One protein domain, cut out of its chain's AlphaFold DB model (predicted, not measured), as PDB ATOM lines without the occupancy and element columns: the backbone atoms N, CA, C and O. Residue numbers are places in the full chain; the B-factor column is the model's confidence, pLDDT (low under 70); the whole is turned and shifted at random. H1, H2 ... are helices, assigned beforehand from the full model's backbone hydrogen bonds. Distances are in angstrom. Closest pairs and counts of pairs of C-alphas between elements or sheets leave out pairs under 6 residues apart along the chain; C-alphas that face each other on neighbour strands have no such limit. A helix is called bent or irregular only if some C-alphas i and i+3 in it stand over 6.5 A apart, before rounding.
ATOM      1  N   GLU A  27     126.775 151.248  86.684       89.38
ATOM      2  CA  GLU A  27     125.365 151.027  86.358       89.38
ATOM      3  C   GLU A  27     124.988 149.536  86.448       89.38
ATOM      4  O   GLU A  27     125.772 148.666  86.039       89.38
ATOM      5  N   PRO A  28     123.774 149.211  86.934       89.12
ATOM      6  CA  PRO A  28     123.240 147.864  86.877       89.12
ATOM      7  C   PRO A  28     123.249 147.320  85.457       89.12
ATOM      8  O   PRO A  28     122.764 147.948  84.515       89.12
ATOM      9  N   LEU A  29     123.737 146.093  85.311       91.44
ATOM     10  CA  LEU A  29     123.729 145.396  84.036       91.44
ATOM     11  C   LEU A  29     122.313 145.307  83.454       91.44
ATOM     12  O   LEU A  29     121.402 144.930  84.187       91.44
ATOM     13  N   PRO A  30     122.092 145.521  82.148       92.06
ATOM     14  CA  PRO A  30     120.758 145.399  81.572       92.06
ATOM     15  C   PRO A  30     120.203 143.981  81.761       92.06
ATOM     16  O   PRO A  30     120.956 142.991  81.739       92.06
ATOM     17  N   CYS A  31     118.889 143.884  81.935       92.06
ATOM     18  CA  CYS A  31     118.154 142.634  82.028       92.06
ATOM     19  C   CYS A  31     118.210 141.890  80.691       92.06
ATOM     20  O   CYS A  31     117.554 142.237  79.707       92.06
ATOM     21  N   LYS A  32     119.066 140.871  80.654       93.94
ATOM     22  CA  LYS A  32     119.318 140.003  79.505       93.94
ATOM     23  C   LYS A  32     119.576 138.597  80.025       93.94
ATOM     24  O   LYS A  32     120.183 138.441  81.089       93.94
ATOM     25  N   ASP A  33     119.142 137.598  79.269       95.12
ATOM     26  CA  ASP A  33     119.524 136.213  79.527       95.12
ATOM     27  C   ASP A  33     120.982 136.037  79.107       95.12
ATOM     28  O   ASP A  33     121.325 136.125  77.930       95.12
ATOM     29  N   ARG A  34     121.852 135.871  80.104       94.50
ATOM     30  CA  ARG A  34     123.284 135.598  79.918       94.50
ATOM     31  C   ARG A  34     123.580 134.105  79.989       94.50
ATOM     32  O   ARG A  34     124.589 133.643  79.470       94.50
ATOM     33  N   GLY A  35     122.693 133.339  80.620       92.44
ATOM     34  CA  GLY A  35     122.641 131.896  80.470       92.44
ATOM     35  C   GLY A  35     122.175 131.527  79.065       92.44
ATOM     36  O   GLY A  35     121.395 132.242  78.441       92.44
ATOM     37  N   SER A  36     122.629 130.376  78.570       94.56
ATOM     38  CA  SER A  36     122.120 129.851  77.301       94.56
ATOM     39  C   SER A  36     120.606 129.608  77.378       94.56
ATOM     40  O   SER A  36     120.067 129.315  78.451       94.56
ATOM     41  N   LYS A  37     119.921 129.608  76.226       94.25
ATOM     42  CA  LYS A  37     118.502 129.214  76.138       94.25
ATOM     43  C   LYS A  37     118.244 127.860  76.812       94.25
ATOM     44  O   LYS A  37     117.269 127.701  77.538       94.25
ATOM     45  N   ALA A  38     119.150 126.894  76.636       96.31
ATOM     46  CA  ALA A  38     119.063 125.590  77.294       96.31
ATOM     47  C   ALA A  38     119.171 125.699  78.826       96.31
ATOM     48  O   ALA A  38     118.423 125.040  79.550       96.31
ATOM     49  N   THR A  39     120.064 126.557  79.327       95.75
ATOM     50  CA  THR A  39     120.239 126.820  80.759       95.75
ATOM     51  C   THR A  39     118.968 127.397  81.372       95.75
ATOM     52  O   THR A  39     118.492 126.857  82.371       95.75
ATOM     53  N   CYS A  40     118.399 128.445  80.776       96.81
ATOM     54  CA  CYS A  40     117.200 129.089  81.312       96.81
ATOM     55  C   CYS A  40     115.970 128.182  81.202       96.81
ATOM     56  O   CYS A  40     115.277 127.989  82.199       96.81
ATOM     57  N   ASN A  41     115.797 127.467  80.085       95.94
ATOM     58  CA  ASN A  41     114.747 126.452  79.942       95.94
ATOM     59  C   ASN A  41     114.846 125.337  80.993       95.94
ATOM     60  O   ASN A  41     113.833 124.834  81.473       95.94
ATOM     61  N   ARG A  42     116.062 124.926  81.368       96.38
ATOM     62  CA  ARG A  42     116.258 123.930  82.427       96.38
ATOM     63  C   ARG A  42     115.792 124.453  83.786       96.38
ATOM     64  O   ARG A  42     115.229 123.679  84.552       96.38
ATOM     65  N   TYR A  43     116.014 125.733  84.092       95.69
ATOM     66  CA  TYR A  43     115.477 126.345  85.311       95.69
ATOM     67  C   TYR A  43     113.955 126.471  85.261       95.69
ATOM     68  O   TYR A  43     113.316 126.114  86.244       95.69
ATOM     69  N   MET A  44     113.381 126.869  84.121       95.62
ATOM     70  CA  MET A  44     111.925 126.973  83.942       95.62
ATOM     71  C   MET A  44     111.176 125.673  84.240       95.62
ATOM     72  O   MET A  44     110.053 125.704  84.730       95.62
ATOM     73  N   LYS A  45     111.795 124.525  83.946       95.81
ATOM     74  CA  LYS A  45     111.215 123.198  84.197       95.81
ATOM     75  C   LYS A  45     111.218 122.792  85.673       95.81
ATOM     76  O   LYS A  45     110.652 121.755  86.008       95.81
ATOM     77  N   LYS A  46     111.877 123.549  86.555       94.44
ATOM     78  CA  LYS A  46     111.861 123.267  87.992       94.44
ATOM     79  C   LYS A  46     110.516 123.678  88.584       94.44
ATOM     80  O   LYS A  46     110.014 124.756  88.285       94.44
ATOM     81  N   GLY A  47     109.979 122.852  89.482       93.56
ATOM     82  CA  GLY A  47     108.711 123.137  90.166       93.56
ATOM     83  C   GLY A  47     108.722 124.439  90.976       93.56
ATOM     84  O   GLY A  47     107.672 125.041  91.150       93.56
ATOM     85  N   ASN A  48     109.906 124.902  91.392       95.06
ATOM     86  CA  ASN A  48     110.107 126.128  92.165       95.06
ATOM     87  C   ASN A  48     110.705 127.290  91.346       95.06
ATOM     88  O   ASN A  48     111.469 128.115  91.854       95.06
ATOM     89  N   PHE A  49     110.470 127.318  90.030       94.12
ATOM     90  CA  PHE A  49     111.090 128.323  89.164       94.12
ATOM     91  C   PHE A  49     110.702 129.760  89.544       94.12
ATOM     92  O   PHE A  49     111.547 130.652  89.511       94.12
ATOM     93  N   THR A  50     109.447 129.978  89.941       92.94
ATOM     94  CA  THR A  50     108.956 131.294  90.366       92.94
ATOM     95  C   THR A  50     109.708 131.797  91.600       92.94
ATOM     96  O   THR A  50     110.138 132.949  91.607       92.94
ATOM     97  N   GLU A  51     109.912 130.952  92.616       93.38
ATOM     98  CA  GLU A  51     110.695 131.308  93.806       93.38
ATOM     99  C   GLU A  51     112.153 131.585  93.434       93.38
ATOM    100  O   GLU A  51     112.709 132.600  93.843       93.38
ATOM    101  N   LEU A  52     112.759 130.759  92.570       92.81
ATOM    102  CA  LEU A  52     114.129 130.990  92.101       92.81
ATOM    103  C   LEU A  52     114.293 132.353  91.419       92.81
ATOM    104  O   LEU A  52     115.309 133.011  91.625       92.81
ATOM    105  N   CYS A  53     113.317 132.786  90.625       91.62
ATOM    106  CA  CYS A  53     113.366 134.097  89.987       91.62
ATOM    107  C   CYS A  53     113.278 135.259  90.987       91.62
ATOM    108  O   CYS A  53     113.890 136.296  90.746       91.62
ATOM    109  N   LYS A  54     112.547 135.094  92.099       87.88
ATOM    110  CA  LYS A  54     112.372 136.132  93.128       87.88
ATOM    111  C   LYS A  54     113.528 136.175  94.128       87.88
ATOM    112  O   LYS A  54     114.020 137.246  94.460       87.88
ATOM    113  N   GLU A  55     113.954 135.013  94.606       87.06
ATOM    114  CA  GLU A  55     114.841 134.892  95.766       87.06
ATOM    115  C   GLU A  55     116.300 134.679  95.362       87.06
ATOM    116  O   GLU A  55     117.223 135.144  96.033       87.06
ATOM    117  N   ASN A  56     116.549 134.006  94.235       89.19
ATOM    118  CA  ASN A  56     117.908 133.767  93.772       89.19
ATOM    119  C   ASN A  56     118.344 134.870  92.811       89.19
ATOM    120  O   ASN A  56     118.197 134.759  91.595       89.19
ATOM    121  N   ARG A  57     118.961 135.917  93.361       85.00
ATOM    122  CA  ARG A  57     119.429 137.081  92.596       85.00
ATOM    123  C   ARG A  57     120.329 136.709  91.418       85.00
ATOM    124  O   ARG A  57     120.172 137.254  90.328       85.00
ATOM    125  N   ARG A  58     121.236 135.740  91.582       87.44
ATOM    126  CA  ARG A  58     122.091 135.282  90.477       87.44
ATOM    127  C   ARG A  58     121.255 134.737  89.318       87.44
ATOM    128  O   ARG A  58     121.532 135.069  88.168       87.44
ATOM    129  N   ILE A  59     120.234 133.932  89.602       90.94
ATOM    130  CA  ILE A  59     119.346 133.369  88.576       90.94
ATOM    131  C   ILE A  59     118.418 134.447  88.012       90.94
ATOM    132  O   ILE A  59     118.435 134.686  86.805       90.94
ATOM    133  N   GLY A  60     117.649 135.102  88.882       91.00
ATOM    134  CA  GLY A  60     116.572 136.017  88.516       91.00
ATOM    135  C   GLY A  60     117.026 137.328  87.888       91.00
ATOM    136  O   GLY A  60     116.336 137.847  87.017       91.00
ATOM    137  N   ARG A  61     118.193 137.855  88.279       89.44
ATOM    138  CA  ARG A  61     118.663 139.175  87.830       89.44
ATOM    139  C   ARG A  61     119.779 139.124  86.794       89.44
ATOM    140  O   ARG A  61     119.888 140.037  85.970       89.44
ATOM    141  N   TYR A  62     120.615 138.093  86.837       91.12
ATOM    142  CA  TYR A  62     121.857 138.082  86.066       91.12
ATOM    143  C   TYR A  62     121.928 136.954  85.037       91.12
ATOM    144  O   TYR A  62     122.296 137.210  83.891       91.12
ATOM    145  N   LEU A  63     121.539 135.729  85.402       93.62
ATOM    146  CA  LEU A  63     121.643 134.568  84.517       93.62
ATOM    147  C   LEU A  63     120.479 134.483  83.521       93.62
ATOM    148  O   LEU A  63     120.720 134.366  82.324       93.62
ATOM    149  N   CYS A  64     119.237 134.539  83.999       95.69
ATOM    150  CA  CYS A  64     118.027 134.298  83.202       95.69
ATOM    151  C   CYS A  64     117.007 135.427  83.382       95.69
ATOM    152  O   CYS A  64     115.830 135.180  83.635       95.69
ATOM    153  N   CYS A  65     117.480 136.673  83.314       94.50
ATOM    154  CA  CYS A  65     116.688 137.839  83.673       94.50
ATOM    155  C   CYS A  65     115.419 138.025  82.834       94.50
ATOM    156  O   CYS A  65     114.352 138.208  83.411       94.50
ATOM    157  N   LYS A  66     115.505 137.947  81.498       94.62
ATOM    158  CA  LYS A  66     114.327 138.111  80.629       94.62
ATOM    159  C   LYS A  66     113.357 136.956  80.820       94.62
ATOM    160  O   LYS A  66     112.176 137.194  81.039       94.62
ATOM    161  N   THR A  67     113.872 135.728  80.859       95.44
ATOM    162  CA  THR A  67     113.050 134.542  81.137       95.44
ATOM    163  C   THR A  67     112.308 134.669  82.481       95.44
ATOM    164  O   THR A  67     111.127 134.340  82.590       95.44
ATOM    165  N   CYS A  68     112.983 135.152  83.530       94.06
ATOM    166  CA  CYS A  68     112.365 135.366  84.837       94.06
ATOM    167  C   CYS A  68     111.369 136.528  84.839       94.06
ATOM    168  O   CYS A  68     110.307 136.401  85.443       94.06
ATOM    169  N   ALA A  69     111.685 137.630  84.157       92.06
ATOM    170  CA  ALA A  69     110.794 138.775  84.021       92.06
ATOM    171  C   ALA A  69     109.483 138.371  83.328       92.06
ATOM    172  O   ALA A  69     108.411 138.615  83.873       92.06
ATOM    173  N   GLU A  70     109.558 137.635  82.215       92.38
ATOM    174  CA  GLU A  70     108.387 137.086  81.516       92.38
ATOM    175  C   GLU A  70     107.548 136.185  82.430       92.38
ATOM    176  O   GLU A  70     106.330 136.343  82.520       92.38
ATOM    177  N   LYS A  71     108.191 135.271  83.171       92.12
ATOM    178  CA  LYS A  71     107.492 134.378  84.108       92.12
ATOM    179  C   LYS A  71     106.771 135.134  85.226       92.12
ATOM    180  O   LYS A  71     105.742 134.661  85.707       92.12
ATOM    181  N   LEU A  72     107.335 136.256  85.661       89.69
ATOM    182  CA  LEU A  72     106.819 137.075  86.753       89.69
ATOM    183  C   LEU A  72     105.884 138.198  86.278       89.69
ATOM    184  O   LEU A  72     105.352 138.912  87.124       89.69
ATOM    185  N   GLY A  73     105.655 138.339  84.967       88.69
ATOM    186  CA  GLY A  73     104.827 139.409  84.401       88.69
ATOM    187  C   GLY A  73     105.469 140.796  84.503       88.69
ATOM    188  O   GLY A  73     104.764 141.796  84.584       88.69
ATOM    189  N   VAL A  74     106.800 140.858  84.543       86.62
ATOM    190  CA  VAL A  74     107.576 142.094  84.674       86.62
ATOM    191  C   VAL A  74     107.982 142.574  83.291       86.62
ATOM    192  O   VAL A  74     108.672 141.870  82.552       86.62
ATOM    193  N   GLU A  75     107.592 143.794  82.944       88.06
ATOM    194  CA  GLU A  75     107.971 144.389  81.671       88.06
ATOM    195  C   GLU A  75     109.427 144.870  81.675       88.06
ATOM    196  O   GLU A  75     109.883 145.568  82.580       88.06
ATOM    197  N   VAL A  76     110.147 144.529  80.608       88.75
ATOM    198  CA  VAL A  76     111.523 144.959  80.352       88.75
ATOM    199  C   VAL A  76     111.555 145.611  78.977       88.75
ATOM    200  O   VAL A  76     111.095 145.022  77.999       88.75
ATOM    201  N   ASN A  77     112.073 146.833  78.893       89.12
ATOM    202  CA  ASN A  77     112.205 147.542  77.625       89.12
ATOM    203  C   ASN A  77     113.353 146.975  76.763       89.12
ATOM    204  O   ASN A  77     114.099 146.081  77.176       89.12
ATOM    205  N   GLU A  78     113.510 147.498  75.548       89.75
ATOM    206  CA  GLU A  78     114.518 147.016  74.591       89.75
ATOM    207  C   GLU A  78     115.960 147.158  75.111       89.75
ATOM    208  O   GLU A  78     116.790 146.271  74.889       89.75
ATOM    209  N   ASP A  79     116.224 148.197  75.908       89.00
ATOM    210  CA  ASP A  79     117.517 148.444  76.554       89.00
ATOM    211  C   ASP A  79     117.800 147.502  77.735       89.00
ATOM    212  O   ASP A  79     118.906 147.488  78.283       89.00
ATOM    213  N   GLY A  80     116.829 146.681  78.142       89.31
ATOM    214  CA  GLY A  80     116.951 145.803  79.301       89.31
ATOM    215  C   GLY A  80     116.715 146.516  80.633       89.31
ATOM    216  O   GLY A  80     117.145 146.010  81.669       89.31
ATOM    217  N   LYS A  81     116.066 147.682  80.633       87.06
ATOM    218  CA  LYS A  81     115.579 148.334  81.852       87.06
ATOM    219  C   LYS A  81     114.184 147.823  82.177       87.06
ATOM    220  O   LYS A  81     113.369 147.616  81.278       87.06
ATOM    221  N   PHE A  82     113.911 147.615  83.456       84.19
ATOM    222  CA  PHE A  82     112.562 147.300  83.907       84.19
ATOM    223  C   PHE A  82     111.687 148.532  83.689       84.19
ATOM    224  O   PHE A  82     112.136 149.649  83.948       84.19
ATOM    225  N   LYS A  83     110.474 148.354  83.161       77.88
ATOM    226  CA  LYS A  83     109.520 149.464  83.139       77.88
ATOM    227  C   LYS A  83     109.042 149.714  84.564       77.88
ATOM    228  O   LYS A  83     108.859 148.767  85.324       77.88
ATOM    229  N   ASP A  84     108.915 150.992  84.899       59.59
ATOM    230  CA  ASP A  84     108.695 151.491  86.252       59.59
ATOM    231  C   ASP A  84     107.525 150.780  86.955       59.59
ATOM    232  O   ASP A  84     106.384 150.785  86.492       59.59
ATOM    233  N   PHE A  85     107.841 150.165  88.088       53.47
ATOM    234  CA  PHE A  85     106.886 149.696  89.077       53.47
ATOM    235  C   PHE A  85     107.389 150.280  90.396       53.47
ATOM    236  O   PHE A  85     108.379 149.795  90.935       53.47
ATOM    237  N   GLY A  86     106.736 151.325  90.907       56.97
ATOM    238  CA  GLY A  86     107.271 152.155  91.995       56.97
ATOM    239  C   GLY A  86     108.018 151.420  93.125       56.97
ATOM    240  O   GLY A  86     109.117 151.820  93.483       56.97
ATOM    241  N   THR A  87     107.484 150.324  93.681       47.06
ATOM    242  CA  THR A  87     108.088 149.583  94.817       47.06
ATOM    243  C   THR A  87     108.905 148.337  94.428       47.06
ATOM    244  O   THR A  87     109.071 147.430  95.245       47.06
TER     245      THR A  87
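What this domain is: This is residues 27 to 87 of the 138 residues of an uncharacterized protein of Trichinella zimbabwensis (UniProt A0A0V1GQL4). Three short helices, H2, H3 and H4, make a small cluster with steep angles between them, and H1 lies near it at one end of the long axis. Toward the other end lie the first printed residues, 27 to 31, and the later part of residues 73 to 87, a looping tail with no named element that leads there from H4. The printed part has 61 residues, with four named helices in the order H1, H2, H3, H4 and no named strand. The class is all helix, though only 30 of the 61 residues are in named elements. The whole is compact, with a radius of gyration of the C-alphas of 11.0 A, and the C-alphas span 29 by 22 by 16 A.

How they stand to each other: Go along from Glu 27 and you reach H1, residues 37 to 44. A tight link leads to H2, residues 49 to 55; the two are close but not clearly touching, about perpendicular at 86 degrees, with the closest C-alphas, Tyr 43 and Phe 49, 6.2 A apart. Next comes H3, residues 57 to 63. It touches H2 only at the corner, at a steep tilt of 64 degrees, opposite ways; look at the C-alphas of Cys 53 and Gly 60, the closest, 4.0 A apart. H3 is close to H1 but not clearly touching it, with the closest C-alphas, Cys 40 and Leu 63, 7.7 A apart. Last is H4, residues 65 to 72. It touches H3 only at the corner, at a steep tilt of 51 degrees, opposite ways; the closest C-alphas are Gly 60 and Cys 68, at 5.6 A. H4 also touches H2, only just about perpendicular at 72 degrees, with the C-alphas of Cys 53 and Cys 68 the closest, at 5.4 A. H4 and H1 are close but not clearly touching: the closest C-alphas, Cys 40 and Thr 67, are 6.9 A apart. Every O i to N i+4 pair is within hydrogen-bond range in H1, H2 and H4, and 2 of 3 are in H3.

Where its parts are: Find C-alpha 37 at (118.502, 129.214, 76.138); from there H1 runs 10.4 A to C-alpha 44. H2 starts at C-alpha 49, at (111.090, 128.323, 89.164), and is 10.0 A long. H3 is 8.7 A long and only just irregular: C-alphas 60 and 63 are 6.6 A apart. H4 runs 10.4 A, to C-alpha 72 at (106.819, 137.075, 86.753).

The domain as a whole: The two C-alphas farthest apart are those of Glu 27 and Gly 47, at 32.7 A. The printed part has no cut, and the three links between helices are tight. The mean pLDDT of the printed part is 89.2; look for values under 70 at residues 84 to 87.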